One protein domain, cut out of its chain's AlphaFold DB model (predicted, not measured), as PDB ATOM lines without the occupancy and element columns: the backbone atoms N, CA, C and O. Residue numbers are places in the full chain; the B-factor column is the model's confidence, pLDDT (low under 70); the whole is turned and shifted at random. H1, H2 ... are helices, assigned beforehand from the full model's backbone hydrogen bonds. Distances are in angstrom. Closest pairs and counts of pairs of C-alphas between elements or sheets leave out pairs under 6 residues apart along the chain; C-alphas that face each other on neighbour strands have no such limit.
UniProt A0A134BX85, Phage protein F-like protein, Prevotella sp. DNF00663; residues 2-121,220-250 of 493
ATOM      1  N   VAL A   2     111.378 190.957 188.641       91.19
ATOM      2  CA  VAL A   2     110.225 191.257 187.758       91.19
ATOM      3  C   VAL A   2     110.285 192.678 187.189       91.19
ATOM      4  O   VAL A   2     110.176 192.855 185.985       91.19
ATOM      5  N   TYR A   3     110.531 193.673 188.047       86.69
ATOM      6  CA  TYR A   3     110.668 195.073 187.629       86.69
ATOM      7  C   TYR A   3     111.845 195.280 186.662       86.69
ATOM      8  O   TYR A   3     111.682 195.883 185.612       86.69
ATOM      9  N   GLU A   4     113.014 194.711 186.983       86.00
ATOM     10  CA  GLU A   4     114.218 194.760 186.133       86.00
ATOM     11  C   GLU A   4     113.980 194.138 184.748       86.00
ATOM     12  O   GLU A   4     114.519 194.617 183.759       86.00
ATOM     13  N   ALA A   5     113.169 193.079 184.679       88.25
ATOM     14  CA  ALA A   5     112.814 192.394 183.440       88.25
ATOM     15  C   ALA A   5     111.662 193.070 182.671       88.25
ATOM     16  O   ALA A   5     111.318 192.616 181.581       88.25
ATOM     17  N   GLY A   6     111.032 194.109 183.231       88.00
ATOM     18  CA  GLY A   6     109.859 194.752 182.636       88.00
ATOM     19  C   GLY A   6     108.620 193.849 182.576       88.00
ATOM     20  O   GLY A   6     107.739 194.065 181.746       88.00
ATOM     21  N   GLY A   7     108.542 192.813 183.416       90.81
ATOM     22  CA  GLY A   7     107.425 191.873 183.407       90.81
ATOM     23  C   GLY A   7     107.740 190.519 184.038       90.81
ATOM     24  O   GLY A   7     108.845 190.267 184.528       90.81
ATOM     25  N   PHE A   8     106.717 189.657 184.051       94.88
ATOM     26  CA  PHE A   8     106.839 188.274 184.497       94.88
ATOM     27  C   PHE A   8     106.370 187.272 183.437       94.88
ATOM     28  O   PHE A   8     105.231 187.350 182.968       94.88
ATOM     29  N   ASP A   9     107.202 186.276 183.146       94.00
ATOM     30  CA  ASP A   9     106.838 185.077 182.400       94.00
ATOM     31  C   ASP A   9     107.305 183.786 183.098       94.00
ATOM     32  O   ASP A   9     108.068 183.790 184.062       94.00
ATOM     33  N   ALA A  10     106.805 182.645 182.617       94.62
ATOM     34  CA  ALA A  10     107.030 181.340 183.234       94.62
ATOM     35  C   ALA A  10     108.511 180.928 183.340       94.62
ATOM     36  O   ALA A  10     108.859 180.189 184.261       94.62
ATOM     37  N   SER A  11     109.382 181.391 182.439       93.19
ATOM     38  CA  SER A  11     110.811 181.053 182.457       93.19
ATOM     39  C   SER A  11     111.520 181.592 183.702       93.19
ATOM     40  O   SER A  11     112.447 180.958 184.209       93.19
ATOM     41  N   GLN A  12     111.024 182.695 184.270       95.81
ATOM     42  CA  GLN A  12     111.579 183.300 185.480       95.81
ATOM     43  C   GLN A  12     111.323 182.474 186.745       95.81
ATOM     44  O   GLN A  12     111.908 182.781 187.777       95.81
ATOM     45  N   LEU A  13     110.522 181.400 186.696       95.75
ATOM     46  CA  LEU A  13     110.442 180.437 187.805       95.75
ATOM     47  C   LEU A  13     111.784 179.745 188.088       95.75
ATOM     48  O   LEU A  13     111.997 179.286 189.209       95.75
ATOM     49  N   LYS A  14     112.681 179.689 187.095       92.31
ATOM     50  CA  LYS A  14     114.039 179.143 187.234       92.31
ATOM     51  C   LYS A  14     115.044 180.143 187.810       92.31
ATOM     52  O   LYS A  14     116.152 179.744 188.155       92.31
ATOM     53  N   ASP A  15     114.692 181.427 187.912       95.56
ATOM     54  CA  ASP A  15     115.558 182.404 188.572       95.56
ATOM     55  C   ASP A  15     115.743 181.983 190.042       95.56
ATOM     56  O   ASP A  15     114.744 181.692 190.712       95.56
ATOM     57  N   PRO A  16     116.978 181.971 190.579       95.44
ATOM     58  CA  PRO A  16     117.238 181.564 191.960       95.44
ATOM     59  C   PRO A  16     116.357 182.279 192.995       95.44
ATOM     60  O   PRO A  16     115.982 181.691 194.010       95.44
ATOM     61  N   ARG A  17     115.967 183.533 192.729       95.75
ATOM     62  CA  ARG A  17     115.091 184.325 193.606       95.75
ATOM     63  C   ARG A  17     113.654 183.803 193.596       95.75
ATOM     64  O   ARG A  17     113.032 183.736 194.651       95.75
ATOM     65  N   ALA A  18     113.124 183.415 192.435       96.50
ATOM     66  CA  ALA A  18     111.804 182.787 192.340       96.50
ATOM     67  C   ALA A  18     111.828 181.376 192.937       96.50
ATOM     68  O   ALA A  18     110.916 180.998 193.679       96.50
ATOM     69  N   ARG A  19     112.904 180.628 192.670       95.75
ATOM     70  CA  ARG A  19     113.116 179.293 193.220       95.75
ATOM     71  C   ARG A  19     113.121 179.299 194.750       95.75
ATOM     72  O   ARG A  19     112.424 178.487 195.347       95.75
ATOM     73  N   ALA A  20     113.769 180.283 195.376       96.81
ATOM     74  CA  ALA A  20     113.753 180.449 196.830       96.81
ATOM     75  C   ALA A  20     112.330 180.601 197.410       96.81
ATOM     76  O   ALA A  20     112.046 180.078 198.484       96.81
ATOM     77  N   VAL A  21     111.405 181.257 196.696       97.06
ATOM     78  CA  VAL A  21     109.996 181.378 197.128       97.06
ATOM     79  C   VAL A  21     109.258 180.038 197.025       97.06
ATOM     80  O   VAL A  21     108.462 179.697 197.908       97.06
ATOM     81  N   VAL A  22     109.526 179.261 195.968       98.06
ATOM     82  CA  VAL A  22     109.000 177.892 195.821       98.06
ATOM     83  C   VAL A  22     109.488 177.016 196.975       98.06
ATOM     84  O   VAL A  22     108.674 176.363 197.632       98.06
ATOM     85  N   ASP A  23     110.792 177.038 197.241       96.81
ATOM     86  CA  ASP A  23     111.418 176.213 198.271       96.81
ATOM     87  C   ASP A  23     110.949 176.611 199.678       96.81
ATOM     88  O   ASP A  23     110.667 175.732 200.488       96.81
ATOM     89  N   GLU A  24     110.755 177.902 199.965       97.75
ATOM     90  CA  GLU A  24     110.249 178.368 201.264       97.75
ATOM     91  C   GLU A  24     108.773 178.002 201.496       97.75
ATOM     92  O   GLU A  24     108.374 177.586 202.592       97.75
ATOM     93  N   THR A  25     107.951 178.073 200.443       98.25
ATOM     94  CA  THR A  25     106.568 177.577 200.502       98.25
ATOM     95  C   THR A  25     106.561 176.067 200.740       98.25
ATOM     96  O   THR A  25     105.855 175.586 201.628       98.25
ATOM     97  N   MET A  26     107.386 175.313 200.004       97.38
ATOM     98  CA  MET A  26     107.548 173.871 200.203       97.38
ATOM     99  C   MET A  26     108.013 173.552 201.627       97.38
ATOM    100  O   MET A  26     107.420 172.697 202.280       97.38
ATOM    101  N   ARG A  27     109.015 174.260 202.153       97.44
ATOM    102  CA  ARG A  27     109.511 174.084 203.523       97.44
ATOM    103  C   ARG A  27     108.387 174.251 204.542       97.44
ATOM    104  O   ARG A  27     108.225 173.406 205.419       97.44
ATOM    105  N   THR A  28     107.565 175.287 204.381       97.75
ATOM    106  CA  THR A  28     106.409 175.541 205.252       97.75
ATOM    107  C   THR A  28     105.385 174.405 205.187       97.75
ATOM    108  O   THR A  28     104.943 173.913 206.224       97.75
ATOM    109  N   LEU A  29     105.027 173.945 203.985       98.19
ATOM    110  CA  LEU A  29     104.086 172.832 203.815       98.19
ATOM    111  C   LEU A  29     104.670 171.495 204.299       98.19
ATOM    112  O   LEU A  29     103.943 170.675 204.851       98.19
ATOM    113  N   SER A  30     105.982 171.296 204.170       96.12
ATOM    114  CA  SER A  30     106.691 170.117 204.687       96.12
ATOM    115  C   SER A  30     106.612 170.025 206.199       96.12
ATOM    116  O   SER A  30     106.470 168.927 206.724       96.12
ATOM    117  N   THR A  31     106.658 171.153 206.913       96.50
ATOM    118  CA  THR A  31     106.446 171.171 208.365       96.50
ATOM    119  C   THR A  31     105.081 170.578 208.725       96.50
ATOM    120  O   THR A  31     105.014 169.702 209.580       96.50
ATOM    121  N   ALA A  32     104.013 170.952 208.011       96.00
ATOM    122  CA  ALA A  32     102.688 170.363 208.216       96.00
ATOM    123  C   ALA A  32     102.651 168.852 207.907       96.00
ATOM    124  O   ALA A  32     102.033 168.086 208.644       96.00
ATOM    125  N   ILE A  33     103.327 168.402 206.844       95.75
ATOM    126  CA  ILE A  33     103.432 166.967 206.524       95.75
ATOM    127  C   ILE A  33     104.185 166.229 207.639       95.75
ATOM    128  O   ILE A  33     103.752 165.169 208.082       95.75
ATOM    129  N   ASN A  34     105.298 166.784 208.119       93.00
ATOM    130  CA  ASN A  34     106.129 166.186 209.164       93.00
ATOM    131  C   ASN A  34     105.394 166.049 210.498       93.00
ATOM    132  O   ASN A  34     105.541 165.023 211.153       93.00
ATOM    133  N   GLU A  35     104.589 167.042 210.871       93.75
ATOM    134  CA  GLU A  35     103.750 166.983 212.073       93.75
ATOM    135  C   GLU A  35     102.629 165.940 211.958       93.75
ATOM    136  O   GLU A  35     102.273 165.292 212.941       93.75
ATOM    137  N   ALA A  36     102.061 165.773 210.761       91.25
ATOM    138  CA  ALA A  36     100.905 164.911 210.530       91.25
ATOM    139  C   ALA A  36     101.244 163.445 210.236       91.25
ATOM    140  O   ALA A  36     100.413 162.571 210.486       91.25
ATOM    141  N   VAL A  37     102.399 163.183 209.623       88.38
ATOM    142  CA  VAL A  37     102.779 161.869 209.094       88.38
ATOM    143  C   VAL A  37     103.843 161.248 210.000       88.38
ATOM    144  O   VAL A  37     105.004 161.649 209.920       88.38
ATOM    145  N   PRO A  38     103.505 160.251 210.834       85.31
ATOM    146  CA  PRO A  38     104.501 159.589 211.668       85.31
ATOM    147  C   PRO A  38     105.522 158.791 210.836       85.31
ATOM    148  O   PRO A  38     105.368 158.592 209.628       85.31
ATOM    149  N   HIS A  39     106.606 158.348 211.478       76.62
ATOM    150  CA  HIS A  39     107.705 157.645 210.803       76.62
ATOM    151  C   HIS A  39     107.366 156.223 210.335       76.62
ATOM    152  O   HIS A  39     108.071 155.701 209.475       76.62
ATOM    153  N   ASP A  40     106.315 155.611 210.880       74.69
ATOM    154  CA  ASP A  40     105.858 154.251 210.569       74.69
ATOM    155  C   ASP A  40     104.922 154.179 209.345       74.69
ATOM    156  O   ASP A  40     104.563 153.093 208.888       74.69
ATOM    157  N   VAL A  41     104.541 155.326 208.781       78.44
ATOM    158  CA  VAL A  41     103.732 155.409 207.562       78.44
ATOM    159  C   VAL A  41     104.579 155.048 206.335       78.44
ATOM    160  O   VAL A  41     105.741 155.462 206.258       78.44
ATOM    161  N   PRO A  42     104.011 154.354 205.323       79.81
ATOM    162  CA  PRO A  42     104.716 154.061 204.080       79.81
ATOM    163  C   PRO A  42     105.365 155.309 203.471       79.81
ATOM    164  O   PRO A  42     104.704 156.318 203.212       79.81
ATOM    165  N   GLN A  43     106.669 155.234 203.197       81.44
ATOM    166  CA  GLN A  43     107.430 156.369 202.662       81.44
ATOM    167  C   GLN A  43     106.912 156.843 201.301       81.44
ATOM    168  O   GLN A  43     107.017 158.024 200.974       81.44
ATOM    169  N   THR A  44     106.296 155.944 200.534       83.00
ATOM    170  CA  THR A  44     105.625 156.256 199.267       83.00
ATOM    171  C   THR A  44     104.552 157.330 199.430       83.00
ATOM    172  O   THR A  44     104.490 158.244 198.608       83.00
ATOM    173  N   LEU A  45     103.761 157.277 200.509       89.19
ATOM    174  CA  LEU A  45     102.756 158.295 200.800       89.19
ATOM    175  C   LEU A  45     103.421 159.638 201.102       89.19
ATOM    176  O   LEU A  45     103.056 160.647 200.508       89.19
ATOM    177  N   ARG A  46     104.423 159.646 201.987       91.12
ATOM    178  CA  ARG A  46     105.159 160.862 202.357       91.12
ATOM    179  C   ARG A  46     105.749 161.566 201.135       91.12
ATOM    180  O   ARG A  46     105.492 162.749 200.942       91.12
ATOM    181  N   ILE A  47     106.470 160.826 200.292       91.19
ATOM    182  CA  ILE A  47     107.099 161.366 199.079       91.19
ATOM    183  C   ILE A  47     106.041 161.936 198.130       91.19
ATOM    184  O   ILE A  47     106.227 163.022 197.591       91.19
ATOM    185  N   ALA A  48     104.911 161.246 197.949       92.56
ATOM    186  CA  ALA A  48     103.836 161.729 197.085       92.56
ATOM    187  C   ALA A  48     103.194 163.032 197.603       92.56
ATOM    188  O   ALA A  48     102.899 163.932 196.811       92.56
ATOM    189  N   LEU A  49     103.017 163.167 198.923       95.44
ATOM    190  CA  LEU A  49     102.510 164.397 199.536       95.44
ATOM    191  C   LEU A  49     103.514 165.552 199.412       95.44
ATOM    192  O   LEU A  49     103.111 166.656 199.048       95.44
ATOM    193  N   GLU A  50     104.803 165.300 199.654       95.31
ATOM    194  CA  GLU A  50     105.888 166.287 199.512       95.31
ATOM    195  C   GLU A  50     106.057 166.745 198.053       95.31
ATOM    196  O   GLU A  50     106.160 167.942 197.787       95.31
ATOM    197  N   GLU A  51     105.985 165.826 197.086       95.38
ATOM    198  CA  GLU A  51     105.999 166.152 195.655       95.38
ATOM    199  C   GLU A  51     104.775 166.997 195.271       95.38
ATOM    200  O   GLU A  51     104.892 168.003 194.568       95.38
ATOM    201  N   ASN A  52     103.584 166.653 195.777       97.31
ATOM    202  CA  ASN A  52     102.399 167.466 195.528       97.31
ATOM    203  C   ASN A  52     102.488 168.858 196.173       97.31
ATOM    204  O   ASN A  52     102.022 169.818 195.553       97.31
ATOM    205  N   ALA A  53     103.079 168.973 197.367       98.19
ATOM    206  CA  ALA A  53     103.365 170.253 198.013       98.19
ATOM    207  C   ALA A  53     104.322 171.092 197.166       98.19
ATOM    208  O   ALA A  53     104.053 172.267 196.935       98.19
ATOM    209  N   PHE A  54     105.389 170.490 196.640       98.19
ATOM    210  CA  PHE A  54     106.350 171.194 195.802       98.19
ATOM    211  C   PHE A  54     105.733 171.702 194.493       98.19
ATOM    212  O   PHE A  54     105.864 172.881 194.159       98.19
ATOM    213  N   ILE A  55     104.978 170.854 193.786       98.25
ATOM    214  CA  ILE A  55     104.258 171.256 192.568       98.25
ATOM    215  C   ILE A  55     103.284 172.404 192.883       98.25
ATOM    216  O   ILE A  55     103.187 173.374 192.127       98.25
ATOM    217  N   PHE A  56     102.559 172.311 194.002       98.62
ATOM    218  CA  PHE A  56     101.664 173.375 194.457       98.62
ATOM    219  C   PHE A  56     102.424 174.684 194.707       98.62
ATOM    220  O   PHE A  56     101.987 175.729 194.222       98.62
ATOM    221  N   SER A  57     103.571 174.628 195.387       98.56
ATOM    222  CA  SER A  57     104.453 175.776 195.624       98.56
ATOM    223  C   SER A  57     104.927 176.417 194.321       98.56
ATOM    224  O   SER A  57     104.883 177.638 194.195       98.56
ATOM    225  N   GLY A  58     105.303 175.615 193.320       98.31
ATOM    226  CA  GLY A  58     105.697 176.104 191.996       98.31
ATOM    227  C   GLY A  58     104.591 176.921 191.325       98.31
ATOM    228  O   GLY A  58     104.805 178.065 190.914       98.31
ATOM    229  N   PHE A  59     103.371 176.377 191.281       98.62
ATOM    230  CA  PHE A  59     102.232 177.100 190.712       98.62
ATOM    231  C   PHE A  59     101.808 178.308 191.553       98.62
ATOM    232  O   PHE A  59     101.429 179.334 190.987       98.62
ATOM    233  N   LYS A  60     101.884 178.230 192.885       98.38
ATOM    234  CA  LYS A  60     101.623 179.378 193.761       98.38
ATOM    235  C   LYS A  60     102.570 180.532 193.438       98.38
ATOM    236  O   LYS A  60     102.106 181.652 193.220       98.38
ATOM    237  N   THR A  61     103.871 180.252 193.355       98.38
ATOM    238  CA  THR A  61     104.893 181.246 193.005       98.38
ATOM    239  C   THR A  61     104.640 181.831 191.620       98.38
ATOM    240  O   THR A  61     104.697 183.048 191.463       98.38
ATOM    241  N   PHE A  62     104.263 181.006 190.636       98.38
ATOM    242  CA  PHE A  62     103.879 181.487 189.306       98.38
ATOM    243  C   PHE A  62     102.740 182.511 189.361       98.38
ATOM    244  O   PHE A  62     102.860 183.593 188.792       98.38
ATOM    245  N   HIS A  63     101.637 182.194 190.047       98.25
ATOM    246  CA  HIS A  63     100.488 183.105 190.134       98.25
ATOM    247  C   HIS A  63     100.821 184.380 190.905       98.25
ATOM    248  O   HIS A  63     100.442 185.464 190.466       98.25
ATOM    249  N   SER A  64     101.577 184.263 192.000       98.00
ATOM    250  CA  SER A  64     102.019 185.412 192.790       98.00
ATOM    251  C   SER A  64     102.895 186.362 191.969       98.00
ATOM    252  O   SER A  64     102.599 187.552 191.884       98.00
ATOM    253  N   LEU A  65     103.924 185.843 191.293       97.56
ATOM    254  CA  LEU A  65     104.829 186.659 190.480       97.56
ATOM    255  C   LEU A  65     104.165 187.188 189.206       97.56
ATOM    256  O   LEU A  65     104.482 188.291 188.768       97.56
ATOM    257  N   ARG A  66     103.196 186.460 188.643       97.06
ATOM    258  CA  ARG A  66     102.362 186.970 187.552       97.06
ATOM    259  C   ARG A  66     101.509 188.152 188.002       97.06
ATOM    260  O   ARG A  66     101.387 189.112 187.252       97.06
ATOM    261  N   GLU A  67     100.931 188.102 189.201       97.00
ATOM    262  CA  GLU A  67     100.181 189.232 189.771       97.00
ATOM    263  C   GLU A  67     101.103 190.441 189.999       97.00
ATOM    264  O   GLU A  67     100.716 191.557 189.666       97.00
ATOM    265  N   VAL A  68     102.348 190.211 190.439       96.81
ATOM    266  CA  VAL A  68     103.385 191.257 190.518       96.81
ATOM    267  C   VAL A  68     103.720 191.830 189.136       96.81
ATOM    268  O   VAL A  68     103.792 193.042 188.973       96.81
ATOM    269  N   GLY A  69     103.899 190.990 188.114       95.62
ATOM    270  CA  GLY A  69     104.162 191.461 186.750       95.62
ATOM    271  C   GLY A  69     103.021 192.321 186.200       95.62
ATOM    272  O   GLY A  69     103.264 193.367 185.607       95.62
ATOM    273  N   LEU A  70     101.772 191.921 186.455       94.44
ATOM    274  CA  LEU A  70     100.584 192.672 186.041       94.44
ATOM    275  C   LEU A  70     100.395 193.979 186.819       94.44
ATOM    276  O   LEU A  70      99.795 194.907 186.284       94.44
ATOM    277  N   SER A  71     100.891 194.079 188.056       95.75
ATOM    278  CA  SER A  71     100.775 195.307 188.849       95.75
ATOM    279  C   SER A  71     101.767 196.394 188.436       95.75
ATOM    280  O   SER A  71     101.659 197.510 188.939       95.75
ATOM    281  N   MET A  72     102.722 196.093 187.548       93.06
ATOM    282  CA  MET A  72     103.759 197.028 187.106       93.06
ATOM    283  C   MET A  72     103.206 198.194 186.282       93.06
ATOM    284  O   MET A  72     103.724 199.306 186.371       93.06
ATOM    285  N   LEU A  73     102.151 197.942 185.505       92.31
ATOM    286  CA  LEU A  73     101.507 198.953 184.678       92.31
ATOM    287  C   LEU A  73     100.293 199.540 185.398       92.31
ATOM    288  O   LEU A  73      99.609 198.865 186.176       92.31
ATOM    289  N   ASP A  74     100.030 200.816 185.158       90.81
ATOM    290  CA  ASP A  74      98.774 201.443 185.536       90.81
ATOM    291  C   ASP A  74      97.655 201.128 184.521       90.81
ATOM    292  O   ASP A  74      97.803 200.321 183.603       90.81
ATOM    293  N   LYS A  75      96.490 201.755 184.702       91.69
ATOM    294  CA  LYS A  75      95.321 201.563 183.829       91.69
ATOM    295  C   LYS A  75      95.522 202.066 182.389       91.69
ATOM    296  O   LYS A  75      94.749 201.670 181.521       91.69
ATOM    297  N   ASN A  76      96.500 202.941 182.156       92.06
ATOM    298  CA  ASN A  76      96.827 203.494 180.845       92.06
ATOM    299  C   ASN A  76      97.906 202.663 180.130       92.06
ATOM    300  O   ASN A  76      98.136 202.862 178.941       92.06
ATOM    301  N   GLY A  77      98.531 201.712 180.833       88.06
ATOM    302  CA  GLY A  77      99.658 200.932 180.325       88.06
ATOM    303  C   GLY A  77     101.019 201.559 180.629       88.06
ATOM    304  O   GLY A  77     102.028 201.038 180.158       88.06
ATOM    305  N   ASP A  78     101.062 202.630 181.428       90.06
ATOM    306  CA  ASP A  78     102.299 203.297 181.822       90.06
ATOM    307  C   ASP A  78     102.946 202.575 183.011       90.06
ATOM    308  O   ASP A  78     102.262 202.074 183.910       90.06
ATOM    309  N   VAL A  79     104.280 202.524 183.040       89.56
ATOM    310  CA  VAL A  79     105.025 201.943 184.166       89.56
ATOM    311  C   VAL A  79     104.817 202.810 185.406       89.56
ATOM    312  O   VAL A  79     105.097 204.009 185.397       89.56
ATOM    313  N   LYS A  80     104.342 202.199 186.494       91.88
ATOM    314  CA  LYS A  80     104.134 202.906 187.763       91.88
ATOM    315  C   LYS A  80     105.461 203.387 188.368       91.88
ATOM    316  O   LYS A  80     106.463 202.675 188.268       91.88
ATOM    317  N   PRO A  81     105.459 204.518 189.105       91.75
ATOM    318  CA  PRO A  81     106.575 204.892 189.970       91.75
ATOM    319  C   PRO A  81     106.934 203.772 190.952       91.75
ATOM    320  O   PRO A  81     106.053 203.029 191.408       91.75
ATOM    321  N   LEU A  82     108.217 203.675 191.305       89.69
ATOM    322  CA  LEU A  82     108.757 202.583 192.116       89.69
ATOM    323  C   LEU A  82     108.019 202.426 193.452       89.69
ATOM    324  O   LEU A  82     107.711 201.304 193.849       89.69
ATOM    325  N   GLU A  83     107.676 203.526 194.117       93.50
ATOM    326  CA  GLU A  83     106.981 203.524 195.406       93.50
ATOM    327  C   GLU A  83     105.566 202.936 195.294       93.50
ATOM    328  O   GLU A  83     105.129 202.163 196.151       93.50
ATOM    329  N   ALA A  84     104.847 203.268 194.217       94.56
ATOM    330  CA  ALA A  84     103.512 202.736 193.959       94.56
ATOM    331  C   ALA A  84     103.575 201.237 193.637       94.56
ATOM    332  O   ALA A  84     102.818 200.447 194.202       94.56
ATOM    333  N   PHE A  85     104.529 200.836 192.793       94.19
ATOM    334  CA  PHE A  85     104.771 199.430 192.490       94.19
ATOM    335  C   PHE A  85     105.164 198.631 193.743       94.19
ATOM    336  O   PHE A  85     104.613 197.559 193.991       94.19
ATOM    337  N   GLN A  86     106.058 199.159 194.581       94.69
ATOM    338  CA  GLN A  86     106.479 198.518 195.829       94.69
ATOM    339  C   GLN A  86     105.295 198.277 196.771       94.69
ATOM    340  O   GLN A  86     105.198 197.203 197.373       94.69
ATOM    341  N   LYS A  87     104.371 199.239 196.878       97.00
ATOM    342  CA  LYS A  87     103.150 199.095 197.680       97.00
ATOM    343  C   LYS A  87     102.255 197.965 197.163       97.00
ATOM    344  O   LYS A  87     101.758 197.170 197.964       97.00
ATOM    345  N   ASP A  88     102.093 197.850 195.846       96.75
ATOM    346  CA  ASP A  88     101.335 196.755 195.230       96.75
ATOM    347  C   ASP A  88     101.994 195.395 195.512       96.75
ATOM    348  O   ASP A  88     101.323 194.450 195.935       96.75
ATOM    349  N   VAL A  89     103.323 195.305 195.379       96.50
ATOM    350  CA  VAL A  89     104.085 194.084 195.693       96.50
ATOM    351  C   VAL A  89     103.918 193.677 197.158       96.50
ATOM    352  O   VAL A  89     103.706 192.499 197.445       96.50
ATOM    353  N   GLN A  90     103.967 194.626 198.095       97.12
ATOM    354  CA  GLN A  90     103.748 194.353 199.520       97.12
ATOM    355  C   GLN A  90     102.337 193.812 199.791       97.12
ATOM    356  O   GLN A  90     102.185 192.858 200.560       97.12
ATOM    357  N   ALA A  91     101.314 194.368 199.136       98.00
ATOM    358  CA  ALA A  91      99.938 193.894 199.259       98.00
ATOM    359  C   ALA A  91      99.763 192.472 198.694       98.00
ATOM    360  O   ALA A  91      99.151 191.615 199.341       98.00
ATOM    361  N   ILE A  92     100.353 192.191 197.527       97.88
ATOM    362  CA  ILE A  92     100.364 190.850 196.924       97.88
ATOM    363  C   ILE A  92     101.084 189.863 197.851       97.88
ATOM    364  O   ILE A  92     100.555 188.790 198.142       97.88
ATOM    365  N   ASN A  93     102.248 190.233 198.386       96.31
ATOM    366  CA  ASN A  93     102.988 189.395 199.327       96.31
ATOM    367  C   ASN A  93     102.153 189.059 200.573       96.31
ATOM    368  O   ASN A  93     102.038 187.888 200.930       96.31
ATOM    369  N   ALA A  94     101.499 190.044 201.197       97.12
ATOM    370  CA  ALA A  94     100.641 189.807 202.361       97.12
ATOM    371  C   ALA A  94      99.464 188.860 202.041       97.12
ATOM    372  O   ALA A  94      99.120 187.977 202.833       97.12
ATOM    373  N   LYS A  95      98.868 188.992 200.851       97.81
ATOM    374  CA  LYS A  95      97.788 188.114 200.377       97.81
ATOM    375  C   LYS A  95      98.253 186.658 200.235       97.81
ATOM    376  O   LYS A  95      97.632 185.774 200.828       97.81
ATOM    377  N   TYR A  96      99.338 186.400 199.502       98.12
ATOM    378  CA  TYR A  96      99.807 185.032 199.220       98.12
ATOM    379  C   TYR A  96     100.548 184.389 200.396       98.12
ATOM    380  O   TYR A  96     100.333 183.212 200.699       98.12
ATOM    381  N   ASN A  97     101.417 185.147 201.061       95.94
ATOM    382  CA  ASN A  97     102.415 184.600 201.982       95.94
ATOM    383  C   ASN A  97     102.047 184.779 203.460       95.94
ATOM    384  O   ASN A  97     102.688 184.179 204.314       95.94
ATOM    385  N   THR A  98     100.959 185.497 203.762       94.12
ATOM    386  CA  THR A  98     100.372 185.539 205.112       94.12
ATOM    387  C   THR A  98      98.993 184.886 205.130       94.12
ATOM    388  O   THR A  98      98.783 183.890 205.823       94.12
ATOM    389  N   ASN A  99      98.044 185.419 204.353       94.19
ATOM    390  CA  ASN A  99      96.646 184.988 204.437       94.19
ATOM    391  C   ASN A  99      96.427 183.612 203.800       94.19
ATOM    392  O   ASN A  99      95.908 182.707 204.454       94.19
ATOM    393  N   TYR A 100      96.835 183.439 202.539       97.62
ATOM    394  CA  TYR A 100      96.654 182.166 201.835       97.62
ATOM    395  C   TYR A 100      97.559 181.077 202.404       97.62
ATOM    396  O   TYR A 100      97.064 179.994 202.709       97.62
ATOM    397  N   LEU A 101      98.834 181.385 202.674       97.81
ATOM    398  CA  LEU A 101      99.776 180.418 203.246       97.81
ATOM    399  C   LEU A 101      99.277 179.805 204.563       97.81
ATOM    400  O   LEU A 101      99.433 178.605 204.772       97.81
ATOM    401  N   ARG A 102      98.613 180.585 205.432       97.12
ATOM    402  CA  ARG A 102      98.016 180.057 206.671       97.12
ATOM    403  C   ARG A 102      96.939 179.006 206.391       97.12
ATOM    404  O   ARG A 102      96.936 177.952 207.024       97.12
ATOM    405  N   ALA A 103      96.023 179.289 205.465       96.88
ATOM    406  CA  ALA A 103      94.955 178.359 205.100       96.88
ATOM    407  C   ALA A 103      95.513 177.102 204.410       96.88
ATOM    408  O   ALA A 103      95.073 175.988 204.694       96.88
ATOM    409  N   GLU A 104      96.514 177.282 203.549       98.31
ATOM    410  CA  GLU A 104      97.224 176.212 202.844       98.31
ATOM    411  C   GLU A 104      97.973 175.290 203.803       98.31
ATOM    412  O   GLU A 104      97.832 174.075 203.693       98.31
ATOM    413  N   TYR A 105      98.690 175.842 204.782       98.31
ATOM    414  CA  TYR A 105      99.371 175.069 205.821       98.31
ATOM    415  C   TYR A 105      98.378 174.232 206.642       98.31
ATOM    416  O   TYR A 105      98.553 173.024 206.790       98.31
ATOM    417  N   GLN A 106      97.281 174.841 207.110       97.56
ATOM    418  CA  GLN A 106      96.242 174.123 207.861       97.56
ATOM    419  C   GLN A 106      95.589 173.012 207.032       97.56
ATOM    420  O   GLN A 106      95.283 171.938 207.554       97.56
ATOM    421  N   HIS A 107      95.371 173.254 205.739       98.00
ATOM    422  CA  HIS A 107      94.847 172.238 204.836       98.00
ATOM    423  C   HIS A 107      95.855 171.121 204.585       98.00
ATOM    424  O   HIS A 107      95.465 169.962 204.627       98.00
ATOM    425  N   ALA A 108      97.134 171.437 204.379       98.25
ATOM    426  CA  ALA A 108      98.181 170.436 204.209       98.25
ATOM    427  C   ALA A 108      98.300 169.532 205.446       98.25
ATOM    428  O   ALA A 108      98.372 168.313 205.293       98.25
ATOM    429  N   LEU A 109      98.223 170.099 206.654       97.62
ATOM    430  CA  LEU A 109      98.191 169.347 207.914       97.62
ATOM    431  C   LEU A 109      96.964 168.424 207.972       97.62
ATOM    432  O   LEU A 109      97.095 167.215 208.164       97.62
ATOM    433  N   GLY A 110      95.765 168.971 207.742       97.25
ATOM    434  CA  GLY A 110      94.515 168.203 207.765       97.25
ATOM    435  C   GLY A 110      94.465 167.094 206.710       97.25
ATOM    436  O   GLY A 110      94.119 165.957 207.029       97.25
ATOM    437  N   SER A 111      94.853 167.396 205.470       97.75
ATOM    438  CA  SER A 111      94.933 166.427 204.373       97.75
ATOM    439  C   SER A 111      95.958 165.337 204.672       97.75
ATOM    440  O   SER A 111      95.650 164.164 204.498       97.75
ATOM    441  N   SER A 112      97.131 165.682 205.208       97.12
ATOM    442  CA  SER A 112      98.141 164.691 205.603       97.12
ATOM    443  C   SER A 112      97.614 163.742 206.685       97.12
ATOM    444  O   SER A 112      97.709 162.526 206.529       97.12
ATOM    445  N   LEU A 113      96.970 164.272 207.733       96.25
ATOM    446  CA  LEU A 113      96.360 163.457 208.793       96.25
ATOM    447  C   LEU A 113      95.299 162.500 208.234       96.25
ATOM    448  O   LEU A 113      95.228 161.337 208.636       96.25
ATOM    449  N   MET A 114      94.466 162.972 207.305       96.62
ATOM    450  CA  MET A 114      93.452 162.133 206.664       96.62
ATOM    451  C   MET A 114      94.083 161.106 205.718       96.62
ATOM    452  O   MET A 114      93.661 159.953 205.695       96.62
ATOM    453  N   ALA A 115      95.149 161.454 204.999       96.12
ATOM    454  CA  ALA A 115      95.851 160.512 204.135       96.12
ATOM    455  C   ALA A 115      96.448 159.343 204.931       96.12
ATOM    456  O   ALA A 115      96.329 158.191 204.508       96.12
ATOM    457  N   VAL A 116      97.014 159.629 206.109       94.25
ATOM    458  CA  VAL A 116      97.513 158.615 207.051       94.25
ATOM    459  C   VAL A 116      96.373 157.755 207.583       94.25
ATOM    460  O   VAL A 116      96.446 156.530 207.501       94.25
ATOM    461  N   LYS A 117      95.285 158.371 208.073       94.50
ATOM    462  CA  LYS A 117      94.116 157.619 208.559       94.50
ATOM    463  C   LYS A 117      93.576 156.677 207.489       94.50
ATOM    464  O   LYS A 117      93.267 155.530 207.797       94.50
ATOM    465  N   TRP A 118      93.499 157.120 206.236       95.19
ATOM    466  CA  TRP A 118      93.012 156.291 205.135       95.19
ATOM    467  C   TRP A 118      93.774 154.963 204.989       95.19
ATOM    468  O   TRP A 118      93.138 153.940 204.742       95.19
ATOM    469  N   GLN A 119      95.098 154.947 205.216       90.25
ATOM    470  CA  GLN A 119      95.912 153.719 205.141       90.25
ATOM    471  C   GLN A 119      95.435 152.631 206.114       90.25
ATOM    472  O   GLN A 119      95.542 151.443 205.815       90.25
ATOM    473  N   GLN A 120      94.876 153.035 207.257       89.31
ATOM    474  CA  GLN A 120      94.307 152.134 208.260       89.31
ATOM    475  C   GLN A 120      92.825 151.849 207.980       89.31
ATOM    476  O   GLN A 120      92.379 150.706 208.052       89.31
ATOM    477  N   LEU A 121      92.057 152.883 207.619       91.12
ATOM    478  CA  LEU A 121      90.613 152.778 207.382       91.12
ATOM    479  C   LEU A 121      90.264 151.858 206.204       91.12
ATOM    480  O   LEU A 121      89.200 151.237 206.220       91.12
ATOM    481  N   GLN A 220      91.912 170.433 190.726       92.75
ATOM    482  CA  GLN A 220      90.918 171.490 190.555       92.75
ATOM    483  C   GLN A 220      91.292 172.801 191.269       92.75
ATOM    484  O   GLN A 220      90.618 173.809 191.052       92.75
ATOM    485  N   HIS A 221      92.334 172.813 192.115       95.38
ATOM    486  CA  HIS A 221      92.764 174.028 192.805       95.38
ATOM    487  C   HIS A 221      93.139 175.126 191.785       95.38
ATOM    488  O   HIS A 221      93.820 174.818 190.800       95.38
ATOM    489  N   PRO A 222      92.744 176.400 191.999       95.12
ATOM    490  CA  PRO A 222      92.966 177.482 191.037       95.12
ATOM    491  C   PRO A 222      94.410 177.627 190.551       95.12
ATOM    492  O   PRO A 222      94.619 177.936 189.384       95.12
ATOM    493  N   TYR A 223      95.402 177.337 191.396       96.81
ATOM    494  CA  TYR A 223      96.810 177.413 190.998       96.81
ATOM    495  C   TYR A 223      97.194 176.474 189.847       96.81
ATOM    496  O   TYR A 223      97.992 176.859 188.998       96.81
ATOM    497  N   PHE A 224      96.561 175.303 189.722       96.12
ATOM    498  CA  PHE A 224      96.821 174.398 188.593       96.12
ATOM    499  C   PHE A 224      96.257 174.919 187.256       96.12
ATOM    500  O   PHE A 224      96.566 174.369 186.195       96.12
ATOM    501  N   LYS A 225      95.452 175.995 187.268       95.62
ATOM    502  CA  LYS A 225      95.026 176.718 186.060       95.62
ATOM    503  C   LYS A 225      96.145 177.659 185.611       95.62
ATOM    504  O   LYS A 225      96.103 178.858 185.867       95.62
ATOM    505  N   ALA A 226      97.154 177.100 184.952       95.81
ATOM    506  CA  ALA A 226      98.302 177.838 184.436       95.81
ATOM    507  C   ALA A 226      98.521 177.570 182.930       95.81
ATOM    508  O   ALA A 226      98.125 176.503 182.442       95.81
ATOM    509  N   PRO A 227      99.143 178.509 182.187       96.88
ATOM    510  CA  PRO A 227      99.560 178.287 180.803       96.88
ATOM    511  C   PRO A 227     100.519 177.099 180.675       96.88
ATOM    512  O   PRO A 227     101.220 176.758 181.626       96.88
ATOM    513  N   GLN A 228     100.600 176.508 179.481       97.19
ATOM    514  CA  GLN A 228     101.431 175.326 179.231       97.19
ATOM    515  C   GLN A 228     102.908 175.539 179.616       97.19
ATOM    516  O   GLN A 228     103.454 174.736 180.362       97.19
ATOM    517  N   LYS A 229     103.496 176.690 179.256       96.75
ATOM    518  CA  LYS A 229     104.876 177.050 179.636       96.75
ATOM    519  C   LYS A 229     105.124 177.050 181.150       96.75
ATOM    520  O   LYS A 229     106.214 176.728 181.601       96.75
ATOM    521  N   ALA A 230     104.120 177.422 181.948       97.12
ATOM    522  CA  ALA A 230     104.235 177.403 183.405       97.12
ATOM    523  C   ALA A 230     104.182 175.978 183.959       97.12
ATOM    524  O   ALA A 230     104.873 175.677 184.927       97.12
ATOM    525  N   LYS A 231     103.386 175.094 183.343       97.56
ATOM    526  CA  LYS A 231     103.354 173.674 183.710       97.56
ATOM    527  C   LYS A 231     104.691 173.005 183.412       97.56
ATOM    528  O   LYS A 231     105.228 172.366 184.302       97.56
ATOM    529  N   GLU A 232     105.247 173.244 182.226       97.62
ATOM    530  CA  GLU A 232     106.569 172.744 181.822       97.62
ATOM    531  C   GLU A 232     107.663 173.221 182.783       97.62
ATOM    532  O   GLU A 232     108.415 172.406 183.306       97.62
ATOM    533  N   ALA A 233     107.685 174.518 183.115       97.56
ATOM    534  CA  ALA A 233     108.642 175.052 184.080       97.56
ATOM    535  C   ALA A 233     108.506 174.398 185.469       97.56
ATOM    536  O   ALA A 233     109.507 174.037 186.080       97.56
ATOM    537  N   VAL A 234     107.283 174.200 185.980       98.00
ATOM    538  CA  VAL A 234     107.066 173.527 187.276       98.00
ATOM    539  C   VAL A 234     107.445 172.042 187.218       98.00
ATOM    540  O   VAL A 234     108.009 171.524 188.182       98.00
ATOM    541  N   GLU A 235     107.170 171.349 186.113       96.62
ATOM    542  CA  GLU A 235     107.563 169.950 185.899       96.62
ATOM    543  C   GLU A 235     109.090 169.789 185.895       96.62
ATOM    544  O   GLU A 235     109.615 168.909 186.579       96.62
ATOM    545  N   GLU A 236     109.811 170.679 185.208       96.31
ATOM    546  CA  GLU A 236     111.277 170.711 185.213       96.31
ATOM    547  C   GLU A 236     111.832 170.965 186.618       96.31
ATOM    548  O   GLU A 236     112.656 170.187 187.098       96.31
ATOM    549  N   LEU A 237     111.310 171.971 187.330       96.38
ATOM    550  CA  LEU A 237     111.717 172.265 188.709       96.38
ATOM    551  C   LEU A 237     111.452 171.096 189.668       96.38
ATOM    552  O   LEU A 237     112.219 170.890 190.612       96.38
ATOM    553  N   THR A 238     110.368 170.346 189.442       96.12
ATOM    554  CA  THR A 238     110.006 169.163 190.240       96.12
ATOM    555  C   THR A 238     110.976 168.019 189.970       96.12
ATOM    556  O   THR A 238     111.438 167.366 190.907       96.12
ATOM    557  N   LYS A 239     111.343 167.804 188.701       96.31
ATOM    558  CA  LYS A 239     112.370 166.828 188.319       96.31
ATOM    559  C   LYS A 239     113.725 167.183 188.933       96.31
ATOM    560  O   LYS A 239     114.353 166.309 189.523       96.31
ATOM    561  N   GLU A 240     114.157 168.438 188.832       95.69
ATOM    562  CA  GLU A 240     115.411 168.925 189.427       95.69
ATOM    563  C   GLU A 240     115.435 168.704 190.942       95.69
ATOM    564  O   GLU A 240     116.386 168.126 191.467       95.69
ATOM    565  N   GLN A 241     114.349 169.064 191.637       95.19
ATOM    566  CA  GLN A 241     114.232 168.832 193.076       95.19
ATOM    567  C   GLN A 241     114.322 167.338 193.416       95.19
ATOM    568  O   GLN A 241     115.001 166.956 194.373       95.19
ATOM    569  N   ARG A 242     113.650 166.474 192.642       94.94
ATOM    570  CA  ARG A 242     113.682 165.029 192.886       94.94
ATOM    571  C   ARG A 242     115.076 164.451 192.654       94.94
ATOM    572  O   ARG A 242     115.522 163.639 193.457       94.94
ATOM    573  N   LEU A 243     115.774 164.888 191.606       97.12
ATOM    574  CA  LEU A 243     117.160 164.490 191.346       97.12
ATOM    575  C   LEU A 243     118.086 164.917 192.486       97.12
ATOM    576  O   LEU A 243     118.884 164.105 192.946       97.12
ATOM    577  N   GLU A 244     117.940 166.138 193.003       95.44
ATOM    578  CA  GLU A 244     118.721 166.614 194.148       95.44
ATOM    579  C   GLU A 244     118.469 165.769 195.409       95.44
ATOM    580  O   GLU A 244     119.411 165.396 196.110       95.44
ATOM    581  N   GLN A 245     117.209 165.410 195.684       94.00
ATOM    582  CA  GLN A 245     116.857 164.521 196.797       94.00
ATOM    583  C   GLN A 245     117.492 163.136 196.650       94.00
ATOM    584  O   GLN A 245     118.096 162.643 197.600       94.00
ATOM    585  N   LEU A 246     117.378 162.522 195.467       96.19
ATOM    586  CA  LEU A 246     117.973 161.214 195.181       96.19
ATOM    587  C   LEU A 246     119.498 161.270 195.309       96.19
ATOM    588  O   LEU A 246     120.097 160.388 195.916       96.19
ATOM    589  N   ARG A 247     120.123 162.337 194.806       97.31
ATOM    590  CA  ARG A 247     121.568 162.560 194.894       97.31
ATOM    591  C   ARG A 247     122.051 162.678 196.341       97.31
ATOM    592  O   ARG A 247     123.074 162.094 196.683       97.31
ATOM    593  N   LYS A 248     121.322 163.407 197.195       95.44
ATOM    594  CA  LYS A 248     121.651 163.588 198.624       95.44
ATOM    595  C   LYS A 248     121.597 162.290 199.435       95.44
ATOM    596  O   LYS A 248     122.207 162.227 200.493       95.44
ATOM    597  N   GLN A 249     120.865 161.280 198.966       93.62
ATOM    598  CA  GLN A 249     120.765 159.975 199.628       93.62
ATOM    599  C   GLN A 249     121.917 159.026 199.267       93.62
ATOM    600  O   GLN A 249     122.060 157.982 199.900       93.62
ATOM    601  N   LEU A 250     122.713 159.353 198.244       95.06
ATOM    602  CA  LEU A 250     123.808 158.505 197.787       95.06
ATOM    603  C   LEU A 250     125.039 158.641 198.696       95.06
ATOM    604  O   LEU A 250     125.356 159.753 199.128       95.06
TER     605      LEU A 250
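Overview. This is residues 2 to 121 and 220 to 250 of the 493 residues of the protein "Phage protein F-like protein" of Prevotella sp. DNF00663 (UniProt A0A134BX85). A three-helix up-and-down bundle, each helix running against the one before, holds long H4 with H3 and H2; H5 crosses H3 at a slant, with short H1 packed on both. Residues 243 to 250 stick out. The printed part has 151 residues, with five named helices, H1 to H5 in order along the chain, and no named strand; its class is all helix, and it is only just compact, close to loose, with a radius of gyration of the C-alphas of 17.3 A and spans of 58 by 32 by 24 A.

Along the chain. H4, residues 82 to 121, runs 55.2 A from C-alpha 82 (108.757, 202.583, 192.116) to C-alpha 121 (90.613, 152.778, 207.382), with a 28 degrees kink near residue 103. H3 is residues 43 to 70, 40.5 A; H2, 16 to 36, 29.8 A; H5, 228 to 248, 30.4 A; H1, 10 to 14.

Arrangement. H4 and H3, a hairpin, touch at C-alphas Val 89 and Val 68, 5.9 A. H3 and H5 touch at C-alphas Gly 58 and Val 234, 5.5 A. In H1, 0 of 1 O i to N i+4 and 2 of 2 O i to N i+3 pairs are within hydrogen-bond range.

Size, cuts and confidence. Residues 122 to 219 are cut out, a 25.2 A gap.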